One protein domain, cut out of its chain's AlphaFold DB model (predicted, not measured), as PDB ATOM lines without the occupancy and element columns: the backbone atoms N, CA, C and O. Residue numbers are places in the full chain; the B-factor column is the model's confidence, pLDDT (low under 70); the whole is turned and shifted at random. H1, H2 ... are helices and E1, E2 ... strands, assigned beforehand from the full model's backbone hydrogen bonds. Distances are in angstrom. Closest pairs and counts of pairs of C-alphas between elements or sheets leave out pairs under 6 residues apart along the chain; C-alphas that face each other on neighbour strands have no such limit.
ATOM      1  N   SER A 214     -10.678 -69.014 152.221       93.75
ATOM      2  CA  SER A 214     -10.894 -67.580 152.451       93.75
ATOM      3  C   SER A 214     -10.206 -66.706 151.388       93.75
ATOM      4  O   SER A 214      -9.143 -67.058 150.845       93.75
ATOM      5  N   PHE A 215     -10.839 -65.560 151.116       95.25
ATOM      6  CA  PHE A 215     -10.351 -64.472 150.272       95.25
ATOM      7  C   PHE A 215     -10.141 -63.155 151.039       95.25
ATOM      8  O   PHE A 215      -9.889 -62.138 150.394       95.25
ATOM      9  N   ASP A 216     -10.182 -63.161 152.376       94.00
ATOM     10  CA  ASP A 216     -10.161 -61.945 153.210       94.00
ATOM     11  C   ASP A 216      -8.962 -61.030 152.888       94.00
ATOM     12  O   ASP A 216      -9.141 -59.860 152.552       94.00
ATOM     13  N   ASP A 217      -7.747 -61.588 152.809       92.06
ATOM     14  CA  ASP A 217      -6.533 -60.831 152.448       92.06
ATOM     15  C   ASP A 217      -6.628 -60.128 151.081       92.06
ATOM     16  O   ASP A 217      -6.004 -59.089 150.840       92.06
ATOM     17  N   LYS A 218      -7.342 -60.739 150.126       93.62
ATOM     18  CA  LYS A 218      -7.533 -60.181 148.781       93.62
ATOM     19  C   LYS A 218      -8.616 -59.109 148.816       93.62
ATOM     20  O   LYS A 218      -8.426 -58.040 148.238       93.62
ATOM     21  N   LEU A 219      -9.712 -59.382 149.517       94.31
ATOM     22  CA  LEU A 219     -10.831 -58.470 149.719       94.31
ATOM     23  C   LEU A 219     -10.366 -57.134 150.315       94.31
ATOM     24  O   LEU A 219     -10.743 -56.075 149.811       94.31
ATOM     25  N   ASP A 220      -9.495 -57.173 151.324       94.06
ATOM     26  CA  ASP A 220      -8.968 -55.972 151.978       94.06
ATOM     27  C   ASP A 220      -8.172 -55.093 151.008       94.06
ATOM     28  O   ASP A 220      -8.398 -53.883 150.919       94.06
ATOM     29  N   LYS A 221      -7.299 -55.697 150.194       94.50
ATOM     30  CA  LYS A 221      -6.535 -54.978 149.159       94.50
ATOM     31  C   LYS A 221      -7.451 -54.328 148.124       94.50
ATOM     32  O   LYS A 221      -7.219 -53.185 147.729       94.50
ATOM     33  N   VAL A 222      -8.489 -55.046 147.691       94.19
ATOM     34  CA  VAL A 222      -9.465 -54.544 146.714       94.19
ATOM     35  C   VAL A 222     -10.252 -53.368 147.291       94.19
ATOM     36  O   VAL A 222     -10.375 -52.342 146.626       94.19
ATOM     37  N   ARG A 223     -10.725 -53.474 148.539       93.94
ATOM     38  CA  ARG A 223     -11.464 -52.400 149.225       93.94
ATOM     39  C   ARG A 223     -10.638 -51.128 149.382       93.94
ATOM     40  O   ARG A 223     -11.169 -50.036 149.209       93.94
ATOM     41  N   VAL A 224      -9.342 -51.255 149.667       92.81
ATOM     42  CA  VAL A 224      -8.433 -50.100 149.735       92.81
ATOM     43  C   VAL A 224      -8.271 -49.459 148.354       92.81
ATOM     44  O   VAL A 224      -8.425 -48.242 148.218       92.81
ATOM     45  N   PHE A 225      -7.996 -50.268 147.327       92.44
ATOM     46  CA  PHE A 225      -7.746 -49.775 145.971       92.44
ATOM     47  C   PHE A 225      -8.977 -49.092 145.358       92.44
ATOM     48  O   PHE A 225      -8.867 -48.016 144.776       92.44
ATOM     49  N   PHE A 226     -10.159 -49.676 145.551       91.00
ATOM     50  CA  PHE A 226     -11.432 -49.167 145.042       91.00
ATOM     51  C   PHE A 226     -12.259 -48.448 146.117       91.00
ATOM     52  O   PHE A 226     -13.482 -48.452 146.067       91.00
ATOM     53  N   SER A 227     -11.607 -47.780 147.070       91.19
ATOM     54  CA  SER A 227     -12.274 -47.103 148.200       91.19
ATOM     55  C   SER A 227     -13.317 -46.047 147.809       91.19
ATOM     56  O   SER A 227     -14.162 -45.685 148.625       91.19
ATOM     57  N   LYS A 228     -13.267 -45.544 146.571       90.94
ATOM     58  CA  LYS A 228     -14.204 -44.548 146.026       90.94
ATOM     59  C   LYS A 228     -15.272 -45.135 145.101       90.94
ATOM     60  O   LYS A 228     -16.101 -44.378 144.609       90.94
ATOM     61  N   ILE A 229     -15.237 -46.439 144.835       90.94
ATOM     62  CA  ILE A 229     -16.168 -47.112 143.927       90.94
ATOM     63  C   ILE A 229     -17.056 -48.043 144.758       90.94
ATOM     64  O   ILE A 229     -16.529 -48.833 145.542       90.94
ATOM     65  N   PRO A 230     -18.391 -47.985 144.613       91.88
ATOM     66  CA  PRO A 230     -19.262 -48.971 145.234       91.88
ATOM     67  C   PRO A 230     -18.989 -50.352 144.627       91.88
ATOM     68  O   PRO A 230     -19.016 -50.518 143.407       91.88
ATOM     69  N   LEU A 231     -18.714 -51.335 145.487       95.31
ATOM     70  CA  LEU A 231     -18.399 -52.701 145.075       95.31
ATOM     71  C   LEU A 231     -19.539 -53.655 145.420       95.31
ATOM     72  O   LEU A 231     -19.986 -53.699 146.567       95.31
ATOM     73  N   GLU A 232     -19.939 -54.474 144.450       96.06
ATOM     74  CA  GLU A 232     -20.759 -55.663 144.690       96.06
ATOM     75  C   GLU A 232     -19.832 -56.872 144.811       96.06
ATOM     76  O   GLU A 232     -18.973 -57.081 143.952       96.06
ATOM     77  N   ILE A 233     -19.974 -57.650 145.885       95.75
ATOM     78  CA  ILE A 233     -19.086 -58.774 146.191       95.75
ATOM     79  C   ILE A 233     -19.930 -60.018 146.417       95.75
ATOM     80  O   ILE A 233     -20.734 -60.053 147.345       95.75
ATOM     81  N   ASN A 234     -19.688 -61.042 145.604       95.50
ATOM     82  CA  ASN A 234     -20.347 -62.335 145.700       95.50
ATOM     83  C   ASN A 234     -19.299 -63.444 145.753       95.50
ATOM     84  O   ASN A 234     -18.285 -63.393 145.060       95.50
ATOM     85  N   GLU A 235     -19.553 -64.476 146.548       96.12
ATOM     86  CA  GLU A 235     -18.743 -65.691 146.556       96.12
ATOM     87  C   GLU A 235     -19.586 -66.861 146.044       96.12
ATOM     88  O   GLU A 235     -20.771 -66.974 146.362       96.12
ATOM     89  N   ILE A 236     -18.975 -67.739 145.252       95.25
ATOM     90  CA  ILE A 236     -19.631 -68.913 144.676       95.25
ATOM     91  C   ILE A 236     -18.756 -70.157 144.836       95.25
ATOM     92  O   ILE A 236     -17.523 -70.079 144.808       95.25
ATOM     93  N   LEU A 237     -19.398 -71.320 144.950       95.94
ATOM     94  CA  LEU A 237     -18.737 -72.611 144.779       95.94
ATOM     95  C   LEU A 237     -18.974 -73.154 143.376       95.94
ATOM     96  O   LEU A 237     -20.088 -73.133 142.857       95.94
ATOM     97  N   LEU A 238     -17.919 -73.710 142.798       94.25
ATOM     98  CA  LEU A 238     -17.935 -74.360 141.500       94.25
ATOM     99  C   LEU A 238     -17.684 -75.849 141.689       94.25
ATOM    100  O   LEU A 238     -16.605 -76.254 142.122       94.25
ATOM    101  N   ARG A 239     -18.688 -76.659 141.352       93.56
ATOM    102  CA  ARG A 239     -18.600 -78.120 141.360       93.56
ATOM    103  C   ARG A 239     -17.980 -78.616 140.059       93.56
ATOM    104  O   ARG A 239     -18.452 -78.258 138.982       93.56
ATOM    105  N   TYR A 240     -16.981 -79.482 140.142       89.94
ATOM    106  CA  TYR A 240     -16.376 -80.138 138.978       89.94
ATOM    107  C   TYR A 240     -15.948 -81.563 139.308       89.94
ATOM    108  O   TYR A 240     -16.008 -81.982 140.459       89.94
ATOM    109  N   LYS A 241     -15.574 -82.338 138.290       87.19
ATOM    110  CA  LYS A 241     -15.141 -83.728 138.459       87.19
ATOM    111  C   LYS A 241     -13.625 -83.839 138.415       87.19
ATOM    112  O   LYS A 241     -13.002 -83.253 137.534       87.19
ATOM    113  N   ILE A 242     -13.062 -84.652 139.305       82.56
ATOM    114  CA  ILE A 242     -11.697 -85.173 139.197       82.56
ATOM    115  C   ILE A 242     -11.801 -86.700 139.198       82.56
ATOM    116  O   ILE A 242     -12.076 -87.312 140.227       82.56
ATOM    117  N   GLY A 243     -11.611 -87.323 138.032       83.56
ATOM    118  CA  GLY A 243     -11.872 -88.755 137.868       83.56
ATOM    119  C   GLY A 243     -13.361 -89.073 138.044       83.56
ATOM    120  O   GLY A 243     -14.201 -88.517 137.335       83.56
ATOM    121  N   GLU A 244     -13.684 -89.964 138.983       81.94
ATOM    122  CA  GLU A 244     -15.068 -90.350 139.301       81.94
ATOM    123  C   GLU A 244     -15.704 -89.482 140.400       81.94
ATOM    124  O   GLU A 244     -16.932 -89.440 140.517       81.94
ATOM    125  N   ASP A 245     -14.892 -88.734 141.151       84.25
ATOM    126  CA  ASP A 245     -15.338 -87.937 142.289       84.25
ATOM    127  C   ASP A 245     -15.657 -86.489 141.902       84.25
ATOM    128  O   ASP A 245     -15.072 -85.904 140.985       84.25
ATOM    129  N   TYR A 246     -16.582 -85.881 142.645       89.25
ATOM    130  CA  TYR A 246     -16.851 -84.447 142.557       89.25
ATOM    131  C   TYR A 246     -16.015 -83.669 143.568       89.25
ATOM    132  O   TYR A 246     -15.943 -84.039 144.737       89.25
ATOM    133  N   GLU A 247     -15.447 -82.557 143.130       92.38
ATOM    134  CA  GLU A 247     -14.694 -81.591 143.922       92.38
ATOM    135  C   GLU A 247     -15.304 -80.193 143.808       92.38
ATOM    136  O   GLU A 247     -16.117 -79.914 142.920       92.38
ATOM    137  N   TYR A 248     -14.889 -79.316 144.722       94.75
ATOM    138  CA  TYR A 248     -15.362 -77.940 144.799       94.75
ATOM    139  C   TYR A 248     -14.199 -76.954 144.766       94.75
ATOM    140  O   TYR A 248     -13.219 -77.082 145.496       94.75
ATOM    141  N   GLY A 249     -14.320 -75.944 143.919       95.44
ATOM    142  CA  GLY A 249     -13.498 -74.741 143.951       95.44
ATOM    143  C   GLY A 249     -14.341 -73.580 144.445       95.44
ATOM    144  O   GLY A 249     -15.567 -73.628 144.360       95.44
ATOM    145  N   LYS A 250     -13.698 -72.530 144.944       97.06
ATOM    146  CA  LYS A 250     -14.394 -71.316 145.373       97.06
ATOM    147  C   LYS A 250     -13.914 -70.142 144.536       97.06
ATOM    148  O   LYS A 250     -12.720 -70.038 144.254       97.06
ATOM    149  N   ALA A 251     -14.833 -69.271 144.148       96.94
ATOM    150  CA  ALA A 251     -14.528 -68.026 143.465       96.94
ATOM    151  C   ALA A 251     -15.173 -66.851 144.197       96.94
ATOM    152  O   ALA A 251     -16.304 -66.951 144.667       96.94
ATOM    153  N   MET A 252     -14.448 -65.741 144.267       97.38
ATOM    154  CA  MET A 252     -14.946 -64.441 144.697       97.38
ATOM    155  C   MET A 252     -15.042 -63.539 143.470       97.38
ATOM    156  O   MET A 252     -14.081 -63.410 142.710       97.38
ATOM    157  N   ILE A 253     -16.200 -62.920 143.293       97.38
ATOM    158  CA  ILE A 253     -16.542 -62.042 142.182       97.38
ATOM    159  C   ILE A 253     -16.781 -60.658 142.761       97.38
ATOM    160  O   ILE A 253     -17.608 -60.488 143.654       97.38
ATOM    161  N   ILE A 254     -16.049 -59.676 142.252       97.12
ATOM    162  CA  ILE A 254     -16.145 -58.284 142.666       97.12
ATOM    163  C   ILE A 254     -16.468 -57.448 141.441       97.12
ATOM    164  O   ILE A 254     -15.704 -57.434 140.474       97.12
ATOM    165  N   LYS A 255     -17.586 -56.734 141.493       96.00
ATOM    166  CA  LYS A 255     -18.034 -55.837 140.430       96.00
ATOM    167  C   LYS A 255     -17.872 -54.399 140.880       96.00
ATOM    168  O   LYS A 255     -18.101 -54.083 142.047       96.00
ATOM    169  N   GLY A 256     -17.532 -53.532 139.941       94.62
ATOM    170  CA  GLY A 256     -17.543 -52.097 140.163       94.62
ATOM    171  C   GLY A 256     -17.825 -51.345 138.874       94.62
ATOM    172  O   GLY A 256     -17.475 -51.788 137.777       94.62
ATOM    173  N   ILE A 257     -18.476 -50.197 139.023       93.44
ATOM    174  CA  ILE A 257     -18.808 -49.293 137.926       93.44
ATOM    175  C   ILE A 257     -18.216 -47.927 138.260       93.44
ATOM    176  O   ILE A 257     -18.452 -47.385 139.338       93.44
ATOM    177  N   SER A 258     -17.423 -47.405 137.332       86.94
ATOM    178  CA  SER A 258     -16.900 -46.042 137.311       86.94
ATOM    179  C   SER A 258     -17.567 -45.272 136.170       86.94
ATOM    180  O   SER A 258     -18.144 -45.881 135.270       86.94
ATOM    181  N   ASP A 259     -17.422 -43.948 136.153       84.06
ATOM    182  CA  ASP A 259     -17.938 -43.101 135.066       84.06
ATOM    183  C   ASP A 259     -17.347 -43.483 133.692       84.06
ATOM    184  O   ASP A 259     -18.007 -43.357 132.664       84.06
ATOM    185  N   ASP A 260     -16.108 -43.984 133.684       85.50
ATOM    186  CA  ASP A 260     -15.337 -44.280 132.471       85.50
ATOM    187  C   ASP A 260     -15.334 -45.758 132.045       85.50
ATOM    188  O   ASP A 260     -14.907 -46.061 130.930       85.50
ATOM    189  N   TYR A 261     -15.690 -46.685 132.942       90.12
ATOM    190  CA  TYR A 261     -15.610 -48.129 132.693       90.12
ATOM    191  C   TYR A 261     -16.381 -48.943 133.738       90.12
ATOM    192  O   TYR A 261     -16.525 -48.540 134.894       90.12
ATOM    193  N   SER A 262     -16.783 -50.152 133.359       93.69
ATOM    194  CA  SER A 262     -17.211 -51.205 134.280       93.69
ATOM    195  C   SER A 262     -16.151 -52.299 134.368       93.69
ATOM    196  O   SER A 262     -15.399 -52.549 133.418       93.69
ATOM    197  N   PHE A 263     -16.056 -52.957 135.522       95.50
ATOM    198  CA  PHE A 263     -15.133 -54.070 135.701       95.50
ATOM    199  C   PHE A 263     -15.728 -55.211 136.522       95.50
ATOM    200  O   PHE A 263     -16.562 -55.012 137.406       95.50
ATOM    201  N   VAL A 264     -15.221 -56.412 136.245       97.25
ATOM    202  CA  VAL A 264     -15.418 -57.613 137.051       97.25
ATOM    203  C   VAL A 264     -14.056 -58.210 137.373       97.25
ATOM    204  O   VAL A 264     -13.294 -58.578 136.479       97.25
ATOM    205  N   LEU A 265     -13.758 -58.317 138.661       97.56
ATOM    206  CA  LEU A 265     -12.617 -59.036 139.200       97.56
ATOM    207  C   LEU A 265     -13.096 -60.383 139.742       97.56
ATOM    208  O   LEU A 265     -13.827 -60.427 140.727       97.56
ATOM    209  N   LEU A 266     -12.650 -61.474 139.132       97.88
ATOM    210  CA  LEU A 266     -12.863 -62.827 139.627       97.88
ATOM    211  C   LEU A 266     -11.540 -63.374 140.161       97.88
ATOM    212  O   LEU A 266     -10.549 -63.432 139.433       97.88
ATOM    213  N   VAL A 267     -11.536 -63.780 141.430       97.38
ATOM    214  CA  VAL A 267     -10.419 -64.478 142.074       97.38
ATOM    215  C   VAL A 267     -10.887 -65.879 142.439       97.38
ATOM    216  O   VAL A 267     -11.849 -66.041 143.185       97.38
ATOM    217  N   GLY A 268     -10.220 -66.894 141.908       96.75
ATOM    218  CA  GLY A 268     -10.552 -68.296 142.119       96.75
ATOM    219  C   GLY A 268      -9.487 -69.041 142.907       96.75
ATOM    220  O   GLY A 268      -8.298 -68.772 142.746       96.75
ATOM    221  N   LYS A 269      -9.905 -70.023 143.714       96.12
ATOM    222  CA  LYS A 269      -9.026 -71.098 144.190       96.12
ATOM    223  C   LYS A 269      -9.587 -72.457 143.816       96.12
ATOM    224  O   LYS A 269     -10.751 -72.750 144.101       96.12
ATOM    225  N   TYR A 270      -8.741 -73.291 143.224       94.44
ATOM    226  CA  TYR A 270      -9.081 -74.625 142.745       94.44
ATOM    227  C   TYR A 270     -10.255 -74.626 141.754       94.44
ATOM    228  O   TYR A 270     -11.112 -75.500 141.838       94.44
ATOM    229  N   ILE A 271     -10.343 -73.644 140.853       94.25
ATOM    230  CA  ILE A 271     -11.454 -73.538 139.887       94.25
ATOM    231  C   ILE A 271     -11.056 -73.883 138.448       94.25
ATOM    232  O   ILE A 271     -11.930 -74.053 137.609       94.25
ATOM    233  N   ASN A 272      -9.761 -73.996 138.156       91.06
ATOM    234  CA  ASN A 272      -9.223 -74.214 136.810       91.06
ATOM    235  C   ASN A 272      -9.816 -75.451 136.110       91.06
ATOM    236  O   ASN A 272     -10.181 -75.382 134.939       91.06
ATOM    237  N   GLU A 273     -10.011 -76.544 136.850       90.12
ATOM    238  CA  GLU A 273     -10.593 -77.795 136.340       90.12
ATOM    239  C   GLU A 273     -12.110 -77.736 136.079       90.12
ATOM    240  O   GLU A 273     -12.695 -78.685 135.552       90.12
ATOM    241  N   TYR A 274     -12.779 -76.632 136.422       92.75
ATOM    242  CA  TYR A 274     -14.199 -76.473 136.137       92.75
ATOM    243  C   TYR A 274     -14.463 -76.484 134.626       92.75
ATOM    244  O   TYR A 274     -13.960 -75.642 133.888       92.75
ATOM    245  N   SER A 275     -15.274 -77.440 134.172       90.50
ATOM    246  CA  SER A 275     -15.569 -77.682 132.752       90.50
ATOM    247  C   SER A 275     -17.040 -77.490 132.372       90.50
ATOM    248  O   SER A 275     -17.409 -77.731 131.222       90.50
ATOM    249  N   GLY A 276     -17.875 -77.046 133.317       89.00
ATOM    250  CA  GLY A 276     -19.266 -76.682 133.054       89.00
ATOM    251  C   GLY A 276     -19.397 -75.423 132.193       89.00
ATOM    252  O   GLY A 276     -18.407 -74.814 131.784       89.00
ATOM    253  N   ASP A 277     -20.632 -75.019 131.915       91.94
ATOM    254  CA  ASP A 277     -20.893 -73.786 131.175       91.94
ATOM    255  C   ASP A 277     -20.665 -72.565 132.083       91.94
ATOM    256  O   ASP A 277     -21.139 -72.518 133.220       91.94
ATOM    257  N   ALA A 278     -19.952 -71.551 131.584       92.44
ATOM    258  CA  ALA A 278     -19.753 -70.295 132.299       92.44
ATOM    259  C   ALA A 278     -21.030 -69.442 132.216       92.44
ATOM    260  O   ALA A 278     -21.178 -68.591 131.337       92.44
ATOM    261  N   CYS A 279     -21.977 -69.739 133.102       90.88
ATOM    262  CA  CYS A 279     -23.321 -69.161 133.141       90.88
ATOM    263  C   CYS A 279     -23.740 -68.906 134.596       90.88
ATOM    264  O   CYS A 279     -24.697 -69.489 135.094       90.88
ATOM    265  N   ILE A 280     -22.959 -68.086 135.295       88.00
ATOM    266  CA  ILE A 280     -23.100 -67.801 136.728       88.00
ATOM    267  C   ILE A 280     -23.741 -66.439 137.019       88.00
ATOM    268  O   ILE A 280     -24.175 -66.207 138.141       88.00
ATOM    269  N   GLY A 281     -23.807 -65.553 136.025       88.38
ATOM    270  CA  GLY A 281     -24.339 -64.206 136.193       88.38
ATOM    271  C   GLY A 281     -24.326 -63.426 134.887       88.38
ATOM    272  O   GLY A 281     -24.659 -63.958 133.821       88.38
ATOM    273  N   GLU A 282     -23.922 -62.163 134.964       91.31
ATOM    274  CA  GLU A 282     -23.838 -61.279 133.806       91.31
ATOM    275  C   GLU A 282     -22.694 -61.655 132.857       91.31
ATOM    276  O   GLU A 282     -21.777 -62.417 133.174       91.31
ATOM    277  N   ALA A 283     -22.718 -61.076 131.659       92.31
ATOM    278  CA  ALA A 283     -21.801 -61.444 130.591       92.31
ATOM    279  C   ALA A 283     -20.314 -61.247 130.949       92.31
ATOM    280  O   ALA A 283     -19.482 -62.062 130.550       92.31
ATOM    281  N   LEU A 284     -19.962 -60.199 131.709       94.25
ATOM    282  CA  LEU A 284     -18.578 -59.960 132.145       94.25
ATOM    283  C   LEU A 284     -18.123 -60.954 133.223       94.25
ATOM    284  O   LEU A 284     -16.963 -61.364 133.209       94.25
ATOM    285  N   GLU A 285     -19.022 -61.390 134.108       95.06
ATOM    286  CA  GLU A 285     -18.745 -62.430 135.111       95.06
ATOM    287  C   GLU A 285     -18.505 -63.776 134.445       95.06
ATOM    288  O   GLU A 285     -17.508 -64.449 134.705       95.06
ATOM    289  N   ASN A 286     -19.392 -64.125 133.515       94.94
ATOM    290  CA  ASN A 286     -19.287 -65.334 132.716       94.94
ATOM    291  C   ASN A 286     -18.001 -65.321 131.878       94.94
ATOM    292  O   ASN A 286     -17.351 -66.356 131.720       94.94
ATOM    293  N   LEU A 287     -17.585 -64.148 131.388       96.06
ATOM    294  CA  LEU A 287     -16.325 -63.994 130.668       96.06
ATOM    295  C   LEU A 287     -15.127 -64.183 131.593       96.06
ATOM    296  O   LEU A 287     -14.219 -64.934 131.245       96.06
ATOM    297  N   ALA A 288     -15.130 -63.564 132.775       96.69
ATOM    298  CA  ALA A 288     -14.080 -63.759 133.770       96.69
ATOM    299  C   ALA A 288     -13.956 -65.240 134.165       96.69
ATOM    300  O   ALA A 288     -12.851 -65.779 134.181       96.69
ATOM    301  N   LEU A 289     -15.080 -65.926 134.391       96.75
ATOM    302  CA  LEU A 289     -15.102 -67.351 134.714       96.75
ATOM    303  C   LEU A 289     -14.551 -68.205 133.567       96.75
ATOM    304  O   LEU A 289     -13.699 -69.062 133.797       96.75
ATOM    305  N   LEU A 290     -14.993 -67.964 132.327       96.25
ATOM    306  CA  LEU A 290     -14.470 -68.655 131.147       96.25
ATOM    307  C   LEU A 290     -12.939 -68.520 131.072       96.25
ATOM    308  O   LEU A 290     -12.239 -69.504 130.835       96.25
ATOM    309  N   LEU A 291     -12.400 -67.321 131.300       95.81
ATOM    310  CA  LEU A 291     -10.962 -67.060 131.196       95.81
ATOM    311  C   LEU A 291     -10.119 -67.826 132.226       95.81
ATOM    312  O   LEU A 291      -8.956 -68.098 131.937       95.81
ATOM    313  N   LEU A 292     -10.689 -68.203 133.375       95.94
ATOM    314  CA  LEU A 292      -9.971 -68.876 134.468       95.94
ATOM    315  C   LEU A 292     -10.232 -70.377 134.585       95.94
ATOM    316  O   LEU A 292      -9.725 -71.005 135.513       95.94
ATOM    317  N   THR A 293     -11.047 -70.941 133.698       95.31
ATOM    318  CA  THR A 293     -11.529 -72.322 133.810       95.31
ATOM    319  C   THR A 293     -11.500 -73.050 132.469       95.31
ATOM    320  O   THR A 293     -11.337 -72.439 131.407       95.31
ATOM    321  N   ASN A 294     -11.726 -74.362 132.515       93.50
ATOM    322  CA  ASN A 294     -11.916 -75.240 131.360       93.50
ATOM    323  C   ASN A 294     -13.347 -75.197 130.781       93.50
ATOM    324  O   ASN A 294     -13.713 -76.063 129.978       93.50
ATOM    325  N   ALA A 295     -14.157 -74.198 131.152       94.25
ATOM    326  CA  ALA A 295     -15.508 -74.016 130.633       94.25
ATOM    327  C   ALA A 295     -15.521 -73.952 129.096       94.25
ATOM    328  O   ALA A 295     -14.742 -73.216 128.472       94.25
ATOM    329  N   GLN A 296     -16.414 -74.734 128.483       93.56
ATOM    330  CA  GLN A 296     -16.501 -74.885 127.024       93.56
ATOM    331  C   GLN A 296     -17.441 -73.876 126.367       93.56
ATOM    332  O   GLN A 296     -17.328 -73.628 125.162       93.56
ATOM    333  N   LYS A 297     -18.358 -73.293 127.142       94.69
ATOM    334  CA  LYS A 297     -19.339 -72.313 126.676       94.69
ATOM    335  C   LYS A 297     -19.485 -71.167 127.670       94.69
ATOM    336  O   LYS A 297     -19.146 -71.318 128.841       94.69
ATOM    337  N   ILE A 298     -20.004 -70.042 127.191       94.62
ATOM    338  CA  ILE A 298     -20.290 -68.835 127.970       94.62
ATOM    339  C   ILE A 298     -21.698 -68.320 127.656       94.62
ATOM    340  O   ILE A 298     -22.055 -68.161 126.485       94.62
ATOM    341  N   CYS A 299     -22.482 -68.011 128.689       93.88
ATOM    342  CA  CYS A 299     -23.742 -67.285 128.538       93.88
ATOM    343  C   CYS A 299     -23.477 -65.776 128.448       93.88
ATOM    344  O   CYS A 299     -22.785 -65.207 129.290       93.88
ATOM    345  N   LEU A 300     -24.028 -65.112 127.430       88.12
ATOM    346  CA  LEU A 300     -23.831 -63.669 127.208       88.12
ATOM    347  C   LEU A 300     -25.011 -62.807 127.689       88.12
ATOM    348  O   LEU A 300     -24.915 -61.585 127.662       88.12
ATOM    349  N   GLY A 301     -26.100 -63.433 128.134       81.44
ATOM    350  CA  GLY A 301     -27.303 -62.770 128.629       81.44
ATOM    351  C   GLY A 301     -28.495 -63.723 128.632       81.44
ATOM    352  O   GLY A 301     -28.423 -64.815 128.062       81.44
ATOM    353  N   GLU A 302     -29.589 -63.318 129.272       76.50
ATOM    354  CA  GLU A 302     -30.830 -64.097 129.271       76.50
ATOM    355  C   GLU A 302     -31.385 -64.254 127.848       76.50
ATOM    356  O   GLU A 302     -31.478 -63.293 127.084       76.50
ATOM    357  N   GLY A 303     -31.742 -65.487 127.482       74.31
ATOM    358  CA  GLY A 303     -32.316 -65.812 126.173       74.31
ATOM    359  C   GLY A 303     -31.320 -65.881 125.007       74.31
ATOM    360  O   GLY A 303     -31.719 -66.267 123.910       74.31
ATOM    361  N   GLU A 304     -30.036 -65.564 125.209       82.00
ATOM    362  CA  GLU A 304     -29.009 -65.789 124.189       82.00
ATOM    363  C   GLU A 304     -28.485 -67.230 124.217       82.00
ATOM    364  O   GLU A 304     -28.165 -67.771 125.275       82.00
ATOM    365  N   GLU A 305     -28.302 -67.834 123.037       87.06
ATOM    366  CA  GLU A 305     -27.593 -69.112 122.946       87.06
ATOM    367  C   GLU A 305     -26.148 -68.979 123.469       87.06
ATOM    368  O   GLU A 305     -25.437 -68.036 123.068       87.06
ATOM    369  N   PRO A 306     -25.689 -69.929 124.315       91.75
ATOM    370  CA  PRO A 306     -24.327 -69.941 124.827       91.75
ATOM    371  C   PRO A 306     -23.295 -69.950 123.697       91.75
ATOM    372  O   PRO A 306     -23.348 -70.770 122.780       91.75
ATOM    373  N   LEU A 307     -22.318 -69.050 123.781       94.00
ATOM    374  CA  LEU A 307     -21.216 -68.965 122.829       94.00
ATOM    375  C   LEU A 307     -20.159 -70.023 123.172       94.00
ATOM    376  O   LEU A 307     -19.818 -70.196 124.340       94.00
ATOM    377  N   LEU A 308     -19.600 -70.714 122.175       95.19
ATOM    378  CA  LEU A 308     -18.515 -71.669 122.412       95.19
ATOM    379  C   LEU A 308     -17.207 -70.928 122.727       95.19
ATOM    380  O   LEU A 308     -16.899 -69.906 122.113       95.19
ATOM    381  N   ARG A 309     -16.375 -71.487 123.613       94.25
ATOM    382  CA  ARG A 309     -15.067 -70.921 123.998       94.25
ATOM    383  C   ARG A 309     -14.196 -70.588 122.787       94.25
ATOM    384  O   ARG A 309     -13.570 -69.536 122.751       94.25
ATOM    385  N   LYS A 310     -14.180 -71.472 121.785       93.44
ATOM    386  CA  LYS A 310     -13.391 -71.311 120.550       93.44
ATOM    387  C   LYS A 310     -13.770 -70.066 119.735       93.44
ATOM    388  O   LYS A 310     -12.959 -69.589 118.948       93.44
ATOM    389  N   ASP A 311     -14.983 -69.552 119.925       94.12
ATOM    390  CA  ASP A 311     -15.496 -68.380 119.216       94.12
ATOM    391  C   ASP A 311     -15.173 -67.068 119.961       94.12
ATOM    392  O   ASP A 311     -15.388 -65.975 119.430       94.12
ATOM    393  N   VAL A 312     -14.615 -67.154 121.177       94.12
ATOM    394  CA  VAL A 312     -14.087 -66.010 121.931       94.12
ATOM    395  C   VAL A 312     -12.668 -65.708 121.453       94.12
ATOM    396  O   VAL A 312     -11.751 -66.515 121.601       94.12
ATOM    397  N   LYS A 313     -12.463 -64.518 120.882       95.00
ATOM    398  CA  LYS A 313     -11.144 -64.086 120.403       95.00
ATOM    399  C   LYS A 313     -10.356 -63.451 121.540       95.00
ATOM    400  O   LYS A 313     -10.803 -62.457 122.109       95.00
ATOM    401  N   ILE A 314      -9.173 -63.994 121.810       94.56
ATOM    402  CA  ILE A 314      -8.241 -63.521 122.838       94.56
ATOM    403  C   ILE A 314      -6.939 -63.127 122.140       94.56
ATOM    404  O   ILE A 314      -6.273 -63.976 121.547       94.56
ATOM    405  N   SER A 315      -6.571 -61.848 122.185       95.25
ATOM    406  CA  SER A 315      -5.316 -61.349 121.612       95.25
ATOM    407  C   SER A 315      -4.481 -60.616 122.657       95.25
ATOM    408  O   SER A 315      -5.001 -59.840 123.452       95.25
ATOM    409  N   GLY A 316      -3.171 -60.873 122.681       90.62
ATOM    410  CA  GLY A 316      -2.258 -60.196 123.604       90.62
ATOM    411  C   GLY A 316      -2.135 -58.704 123.291       90.62
ATOM    412  O   GLY A 316      -2.117 -58.309 122.123       90.62
ATOM    413  N   VAL A 317      -2.023 -57.883 124.335       91.19
ATOM    414  CA  VAL A 317      -1.803 -56.434 124.224       91.19
ATOM    415  C   VAL A 317      -0.386 -56.122 124.696       91.19
ATOM    416  O   VAL A 317       0.011 -56.553 125.776       91.19
ATOM    417  N   LYS A 318       0.390 -55.399 123.879       80.19
ATOM    418  CA  LYS A 318       1.775 -55.028 124.219       80.19
ATOM    419  C   LYS A 318       1.855 -53.787 125.104       80.19
ATOM    420  O   LYS A 318       2.657 -53.765 126.028       80.19
ATOM    421  N   GLU A 319       1.020 -52.789 124.831       82.94
ATOM    422  CA  GLU A 319       0.999 -51.521 125.561       82.94
ATOM    423  C   GLU A 319      -0.413 -51.264 126.105       82.94
ATOM    424  O   GLU A 319      -1.368 -51.270 125.322       82.94
ATOM    425  N   PRO A 320      -0.577 -51.103 127.432       84.81
ATOM    426  CA  PRO A 320      -1.879 -50.852 128.035       84.81
ATOM    427  C   PRO A 320      -2.362 -49.430 127.735       84.81
ATOM    428  O   PRO A 320      -1.586 -48.476 127.764       84.81
ATOM    429  N   GLU A 321      -3.669 -49.273 127.531       88.19
ATOM    430  CA  GLU A 321      -4.288 -47.946 127.543       88.19
ATOM    431  C   GLU A 321      -4.100 -47.285 128.928       88.19
ATOM    432  O   GLU A 321      -4.118 -47.993 129.940       88.19
ATOM    433  N   PRO A 322      -3.952 -45.947 129.027       87.06
ATOM    434  CA  PRO A 322      -3.626 -45.277 130.292       87.06
ATOM    435  C   PRO A 322      -4.577 -45.609 131.449       87.06
ATOM    436  O   PRO A 322      -4.135 -45.788 132.584       87.06
ATOM    437  N   PHE A 323      -5.874 -45.760 131.163       86.69
ATOM    438  CA  PHE A 323      -6.879 -46.087 132.178       86.69
ATOM    439  C   PHE A 323      -6.715 -47.507 132.760       86.69
ATOM    440  O   PHE A 323      -7.149 -47.771 133.880       86.69
ATOM    441  N   LEU A 324      -6.043 -48.416 132.042       91.31
ATOM    442  CA  LEU A 324      -5.796 -49.792 132.478       91.31
ATOM    443  C   LEU A 324      -4.592 -49.915 133.418       91.31
ATOM    444  O   LEU A 324      -4.441 -50.952 134.059       91.31
ATOM    445  N   VAL A 325      -3.729 -48.898 133.523       89.44
ATOM    446  CA  VAL A 325      -2.485 -48.988 134.311       89.44
ATOM    447  C   VAL A 325      -2.783 -49.251 135.787       89.44
ATOM    448  O   VAL A 325      -2.215 -50.172 136.372       89.44
ATOM    449  N   GLY A 326      -3.723 -48.506 136.378       88.62
ATOM    450  CA  GLY A 326      -4.150 -48.725 137.764       88.62
ATOM    451  C   GLY A 326      -4.727 -50.128 137.977       88.62
ATOM    452  O   GLY A 326      -4.354 -50.822 138.921       88.62
ATOM    453  N   LEU A 327      -5.568 -50.579 137.046       92.56
ATOM    454  CA  LEU A 327      -6.178 -51.911 137.066       92.56
ATOM    455  C   LEU A 327      -5.125 -53.030 136.953       92.56
ATOM    456  O   LEU A 327      -5.207 -54.047 137.642       92.56
ATOM    457  N   GLY A 328      -4.073 -52.812 136.164       92.19
ATOM    458  CA  GLY A 328      -2.933 -53.721 136.070       92.19
ATOM    459  C   GLY A 328      -2.105 -53.799 137.356       92.19
ATOM    460  O   GLY A 328      -1.607 -54.879 137.689       92.19
ATOM    461  N   ILE A 329      -1.984 -52.691 138.099       92.88
ATOM    462  CA  ILE A 329      -1.297 -52.661 139.399       92.88
ATOM    463  C   ILE A 329      -2.058 -53.508 140.421       92.88
ATOM    464  O   ILE A 329      -1.453 -54.379 141.046       92.88
ATOM    465  N   ILE A 330      -3.373 -53.305 140.570       94.25
ATOM    466  CA  ILE A 330      -4.165 -54.095 141.525       94.25
ATOM    467  C   ILE A 330      -4.193 -55.579 141.144       94.25
ATOM    468  O   ILE A 330      -4.002 -56.422 142.017       94.25
ATOM    469  N   ALA A 331      -4.318 -55.918 139.854       95.06
ATOM    470  CA  ALA A 331      -4.257 -57.309 139.400       95.06
ATOM    471  C   ALA A 331      -2.939 -57.987 139.821       95.06
ATOM    472  O   ALA A 331      -2.968 -59.058 140.423       95.06
ATOM    473  N   ASN A 332      -1.794 -57.327 139.611       93.75
ATOM    474  CA  ASN A 332      -0.487 -57.861 140.010       93.75
ATOM    475  C   ASN A 332      -0.244 -57.858 141.529       93.75
ATOM    476  O   ASN A 332       0.510 -58.696 142.024       93.75
ATOM    477  N   LEU A 333      -0.877 -56.952 142.282       94.06
ATOM    478  CA  LEU A 333      -0.834 -56.949 143.749       94.06
ATOM    479  C   LEU A 333      -1.602 -58.138 144.353       94.06
ATOM    480  O   LEU A 333      -1.246 -58.643 145.427       94.06
ATOM    481  N   LEU A 334      -2.674 -58.561 143.682       95.00
ATOM    482  CA  LEU A 334      -3.483 -59.712 144.070       95.00
ATOM    483  C   LEU A 334      -2.837 -61.026 143.628       95.00
ATOM    484  O   LEU A 334      -2.741 -61.950 144.436       95.00
ATOM    485  N   LEU A 335      -2.365 -61.087 142.381       95.06
ATOM    486  CA  LEU A 335      -1.702 -62.252 141.810       95.06
ATOM    487  C   LEU A 335      -0.548 -61.814 140.883       95.06
ATOM    488  O   LEU A 335      -0.792 -61.372 139.763       95.06
ATOM    489  N   PRO A 336       0.720 -61.923 141.319       92.94
ATOM    490  CA  PRO A 336       1.857 -61.493 140.509       92.94
ATOM    491  C   PRO A 336       1.961 -62.247 139.179       92.94
ATOM    492  O   PRO A 336       1.814 -63.469 139.144       92.94
ATOM    493  N   GLY A 337       2.293 -61.530 138.099       91.19
ATOM    494  CA  GLY A 337       2.515 -62.120 136.774       91.19
ATOM    495  C   GLY A 337       1.296 -62.092 135.850       91.19
ATOM    496  O   GLY A 337       1.287 -62.800 134.839       91.19
ATOM    497  N   CYS A 338       0.281 -61.279 136.161       95.00
ATOM    498  CA  CYS A 338      -0.879 -61.099 135.294       95.00
ATOM    499  C   CYS A 338      -0.483 -60.532 133.923       95.00
ATOM    500  O   CYS A 338       0.281 -59.568 133.819       95.00
ATOM    501  N   LYS A 339      -1.066 -61.094 132.863       95.25
ATOM    502  CA  LYS A 339      -0.894 -60.657 131.473       95.25
ATOM    503  C   LYS A 339      -2.147 -59.950 130.974       95.25
ATOM    504  O   LYS A 339      -3.256 -60.333 131.336       95.25
ATOM    505  N   LEU A 340      -1.961 -58.943 130.123       96.69
ATOM    506  CA  LEU A 340      -3.052 -58.177 129.529       96.69
ATOM    507  C   LEU A 340      -3.468 -58.750 128.170       96.69
ATOM    508  O   LEU A 340      -2.645 -58.941 127.268       96.69
ATOM    509  N   TYR A 341      -4.770 -58.941 128.009       96.62
ATOM    510  CA  TYR A 341      -5.398 -59.417 126.789       96.62
ATOM    511  C   TYR A 341      -6.546 -58.506 126.371       96.62
ATOM    512  O   TYR A 341      -7.222 -57.902 127.200       96.62
ATOM    513  N   ARG A 342      -6.796 -58.453 125.066       96.31
ATOM    514  CA  ARG A 342      -8.024 -57.929 124.483       96.31
ATOM    515  C   ARG A 342      -8.937 -59.100 124.155       96.31
ATOM    516  O   ARG A 342      -8.512 -60.066 123.519       96.31
ATOM    517  N   ILE A 343     -10.188 -58.994 124.581       96.00
ATOM    518  CA  ILE A 343     -11.189 -60.047 124.476       96.00
ATOM    519  C   ILE A 343     -12.343 -59.554 123.610       96.00
ATOM    520  O   ILE A 343     -12.897 -58.480 123.851       96.00
ATOM    521  N   LYS A 344     -12.717 -60.344 122.600       94.19
ATOM    522  CA  LYS A 344     -13.893 -60.082 121.765       94.19
ATOM    523  C   LYS A 344     -14.809 -61.302 121.729       94.19
ATOM    524  O   LYS A 344     -14.414 -62.354 121.227       94.19
ATOM    525  N   ALA A 345     -16.040 -61.132 122.207       91.81
ATOM    526  CA  ALA A 345     -17.079 -62.162 122.250       91.81
ATOM    527  C   ALA A 345     -18.416 -61.574 121.769       91.81
ATOM    528  O   ALA A 345     -19.062 -60.811 122.483       91.81
ATOM    529  N   LYS A 346     -18.824 -61.888 120.530       88.94
ATOM    530  CA  LYS A 346     -19.951 -61.230 119.832       88.94
ATOM    531  C   LYS A 346     -19.879 -59.690 119.948       88.94
ATOM    532  O   LYS A 346     -19.018 -59.073 119.319       88.94
ATOM    533  N   LYS A 347     -20.786 -59.091 120.733       85.69
ATOM    534  CA  LYS A 347     -20.920 -57.644 120.969       85.69
ATOM    535  C   LYS A 347     -19.976 -57.121 122.061       85.69
ATOM    536  O   LYS A 347     -19.762 -55.919 122.134       85.69
ATOM    537  N   ILE A 348     -19.394 -58.002 122.872       89.44
ATOM    538  CA  ILE A 348     -18.492 -57.632 123.963       89.44
ATOM    539  C   ILE A 348     -17.094 -57.380 123.402       89.44
ATOM    540  O   ILE A 348     -16.527 -58.230 122.707       89.44
ATOM    541  N   ASN A 349     -16.540 -56.215 123.732       92.69
ATOM    542  CA  ASN A 349     -15.152 -55.833 123.489       92.69
ATOM    543  C   ASN A 349     -14.583 -55.338 124.820       92.69
ATOM    544  O   ASN A 349     -15.026 -54.315 125.338       92.69
ATOM    545  N   ALA A 350     -13.655 -56.096 125.388       95.62
ATOM    546  CA  ALA A 350     -13.150 -55.872 126.733       95.62
ATOM    547  C   ALA A 350     -11.631 -56.053 126.788       95.62
ATOM    548  O   ALA A 350     -11.019 -56.667 125.908       95.62
ATOM    549  N   PHE A 351     -11.033 -55.546 127.856       96.75
ATOM    550  CA  PHE A 351      -9.669 -55.860 128.256       96.75
ATOM    551  C   PHE A 351      -9.701 -56.795 129.458       96.75
ATOM    552  O   PHE A 351     -10.606 -56.707 130.279       96.75
ATOM    553  N   ALA A 352      -8.736 -57.701 129.566       97.38
ATOM    554  CA  ALA A 352      -8.642 -58.612 130.695       97.38
ATOM    555  C   ALA A 352      -7.199 -58.751 131.179       97.38
ATOM    556  O   ALA A 352      -6.313 -59.082 130.389       97.38
ATOM    557  N   PHE A 353      -6.970 -58.551 132.476       97.44
ATOM    558  CA  PHE A 353      -5.751 -59.011 133.140       97.44
ATOM    559  C   PHE A 353      -5.984 -60.425 133.658       97.44
ATOM    560  O   PHE A 353      -6.895 -60.635 134.453       97.44
ATOM    561  N   ILE A 354      -5.177 -61.382 133.204       97.38
ATOM    562  CA  ILE A 354      -5.325 -62.805 133.531       97.38
ATOM    563  C   ILE A 354      -4.039 -63.303 134.186       97.38
ATOM    564  O   ILE A 354      -2.950 -63.084 133.650       97.38
ATOM    565  N   GLY A 355      -4.159 -63.976 135.328       96.00
ATOM    566  CA  GLY A 355      -3.052 -64.634 136.017       96.00
ATOM    567  C   GLY A 355      -3.460 -65.985 136.595       96.00
ATOM    568  O   GLY A 355      -4.613 -66.193 136.969       96.00
ATOM    569  N   GLU A 356      -2.493 -66.890 136.693       94.75
ATOM    570  CA  GLU A 356      -2.641 -68.202 137.318       94.75
ATOM    571  C   GLU A 356      -1.347 -68.533 138.068       94.75
ATOM    572  O   GLU A 356      -0.247 -68.318 137.549       94.75
ATOM    573  N   ARG A 357      -1.473 -69.021 139.304       92.38
ATOM    574  CA  ARG A 357      -0.349 -69.481 140.120       92.38
ATOM    575  C   ARG A 357      -0.819 -70.581 141.064       92.38
ATOM    576  O   ARG A 357      -1.544 -70.308 142.016       92.38
ATOM    577  N   ASN A 358      -0.296 -71.788 140.865       89.06
ATOM    578  CA  ASN A 358      -0.661 -72.976 141.636       89.06
ATOM    579  C   ASN A 358      -2.178 -73.231 141.570       89.06
ATOM    580  O   ASN A 358      -2.718 -73.473 140.499       89.06
ATOM    581  N   ASP A 359      -2.849 -73.182 142.715       89.81
ATOM    582  CA  ASP A 359      -4.284 -73.333 142.894       89.81
ATOM    583  C   ASP A 359      -5.063 -72.019 142.761       89.81
ATOM    584  O   ASP A 359      -6.290 -72.062 142.737       89.81
ATOM    585  N   GLU A 360      -4.398 -70.863 142.682       95.00
ATOM    586  CA  GLU A 360      -5.038 -69.549 142.586       95.00
ATOM    587  C   GLU A 360      -5.088 -69.047 141.133       95.00
ATOM    588  O   GLU A 360      -4.107 -69.121 140.389       95.00
ATOM    589  N   SER A 361      -6.216 -68.455 140.741       96.81
ATOM    590  CA  SER A 361      -6.396 -67.809 139.440       96.81
ATOM    591  C   SER A 361      -7.093 -66.455 139.582       96.81
ATOM    592  O   SER A 361      -7.849 -66.222 140.528       96.81
ATOM    593  N   LEU A 362      -6.814 -65.526 138.665       98.06
ATOM    594  CA  LEU A 362      -7.387 -64.179 138.673       98.06
ATOM    595  C   LEU A 362      -7.692 -63.685 137.261       98.06
ATOM    596  O   LEU A 362      -6.815 -63.710 136.398       98.06
ATOM    597  N   ALA A 363      -8.903 -63.167 137.055       97.81
ATOM    598  CA  ALA A 363      -9.301 -62.421 135.866       97.81
ATOM    599  C   ALA A 363      -9.907 -61.080 136.285       97.81
ATOM    600  O   ALA A 363     -10.925 -61.049 136.970       97.81
ATOM    601  N   LEU A 364      -9.314 -59.977 135.837       97.69
ATOM    602  CA  LEU A 364      -9.908 -58.645 135.917       97.69
ATOM    603  C   LEU A 364     -10.338 -58.226 134.516       97.69
ATOM    604  O   LEU A 364      -9.493 -57.839 133.709       97.69
ATOM    605  N   VAL A 365     -11.632 -58.332 134.234       97.19
ATOM    606  CA  VAL A 365     -12.255 -57.979 132.956       97.19
ATOM    607  C   VAL A 365     -12.802 -56.560 133.042       97.19
ATOM    608  O   VAL A 365     -13.495 -56.220 133.994       97.19
ATOM    609  N   VAL A 366     -12.501 -55.739 132.043       96.06
ATOM    610  CA  VAL A 366     -12.813 -54.309 132.001       96.06
ATOM    611  C   VAL A 366     -13.489 -53.990 130.675       96.06
ATOM    612  O   VAL A 366     -12.953 -54.309 129.608       96.06
ATOM    613  N   SER A 367     -14.657 -53.360 130.733       93.19
ATOM    614  CA  SER A 367     -15.408 -52.897 129.566       93.19
ATOM    615  C   SER A 367     -15.649 -51.395 129.671       93.19
ATOM    616  O   SER A 367     -15.731 -50.853 130.771       93.19
ATOM    617  N   LYS A 368     -15.701 -50.729 128.522       86.06
ATOM    618  CA  LYS A 368     -15.868 -49.284 128.407       86.06
ATOM    619  C   LYS A 368     -17.209 -48.964 127.776       86.06
ATOM    620  O   LYS A 368     -17.583 -49.715 126.844       86.06
TER     621      LYS A 368
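Overview. This is residues 214 to 368 of the 368 residues of an uncharacterized protein of Candidatus Bathyarchaeota archaeon (UniProt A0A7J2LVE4). One twisted sheet of seven strands curls round the helix H2, while H3 packs on the sheet's opposite face over E6 and E7, and H1 sits on that same face near E2. The long hairpin of E1 and E2 reaches to one end of the longest axis, and two long links run to and from H2. The printed part has 155 residues with three named helices and seven named strands, in the order H1 E1 E2 E3 H2 E4 H3 E5 E6 E7; the class is mixed, helices and strands. The sheet's order is E1 E2 E3 E7 E6 E5 E4, all antiparallel. The whole is compact, with a radius of gyration of the C-alphas of 14.7 A and spans of 45 by 35 by 29 A.

Arrangement. Start at H1, residues 216 to 225, and go on to the edge strand E1, residues 231 to 242. E1 forms a hairpin with E2, residues 245 to 257, where N 236 and O 251 are 2.8 A apart. E2 forms the next hairpin with E3, residues 262 to 269 (N 254 and O 265, 2.8 A). E1, E2 and E3 are a meander, each strand the antiparallel neighbour of the one before. Next comes H2, residues 283 to 292, and the sheet curls round it. Then look for the edge strand E4, residues 313 to 316, and H3, residues 324 to 334. H1 and H3 touch at a shallow tilt of 24 degrees, opposite ways; their closest C-alphas, those of Lys 218 and Leu 334, are 6.2 A apart. E5, residues 339 to 345, E6, residues 348 to 357, and E7, residues 360 to 367, form a second meander. Look for N 342 and O 315 between E5 and E4, 2.8 A; N 341 and O 352 between E5 and E6, 2.8 A; N 366 and O 351 between E7 and E6, 2.8 A; and N 264 and O 365 between E3 and E7, 2.8 A. The closest C-alphas of H2 and E7 are those of Ala 288 and Ala 363, 5.4 A apart. H3 is on the opposite face from H2, at a height over the sheet of 9.0 A. H1 and H2 are apart. Every O i to N i+4 pair is within hydrogen-bond range in H2 and H3, and 5 of 6 in H1.

Along the chain. Find C-alpha 216 at (-10.161, -61.945, 153.210), where H1 begins; it is 14.4 A long. E1 runs 33.7 A, E2 39.0 A and E3 23.7 A. H2 is 14.5 A long, H3 15.4 A. E6 runs 27.0 A and bends by 56 degrees at residue 351. E7 runs 23.5 A to C-alpha 367 at (-15.408, -52.897, 129.566).

Size, cuts and confidence. The two C-alphas farthest apart, those of Glu 244 and Asp 259, are 47.5 A apart. The printed part has no cut. The links E3 to H2 and H2 to E4 are long, of 13 and 20 residues. The mean pLDDT of the printed part is 92.6, and no printed residue is under 70.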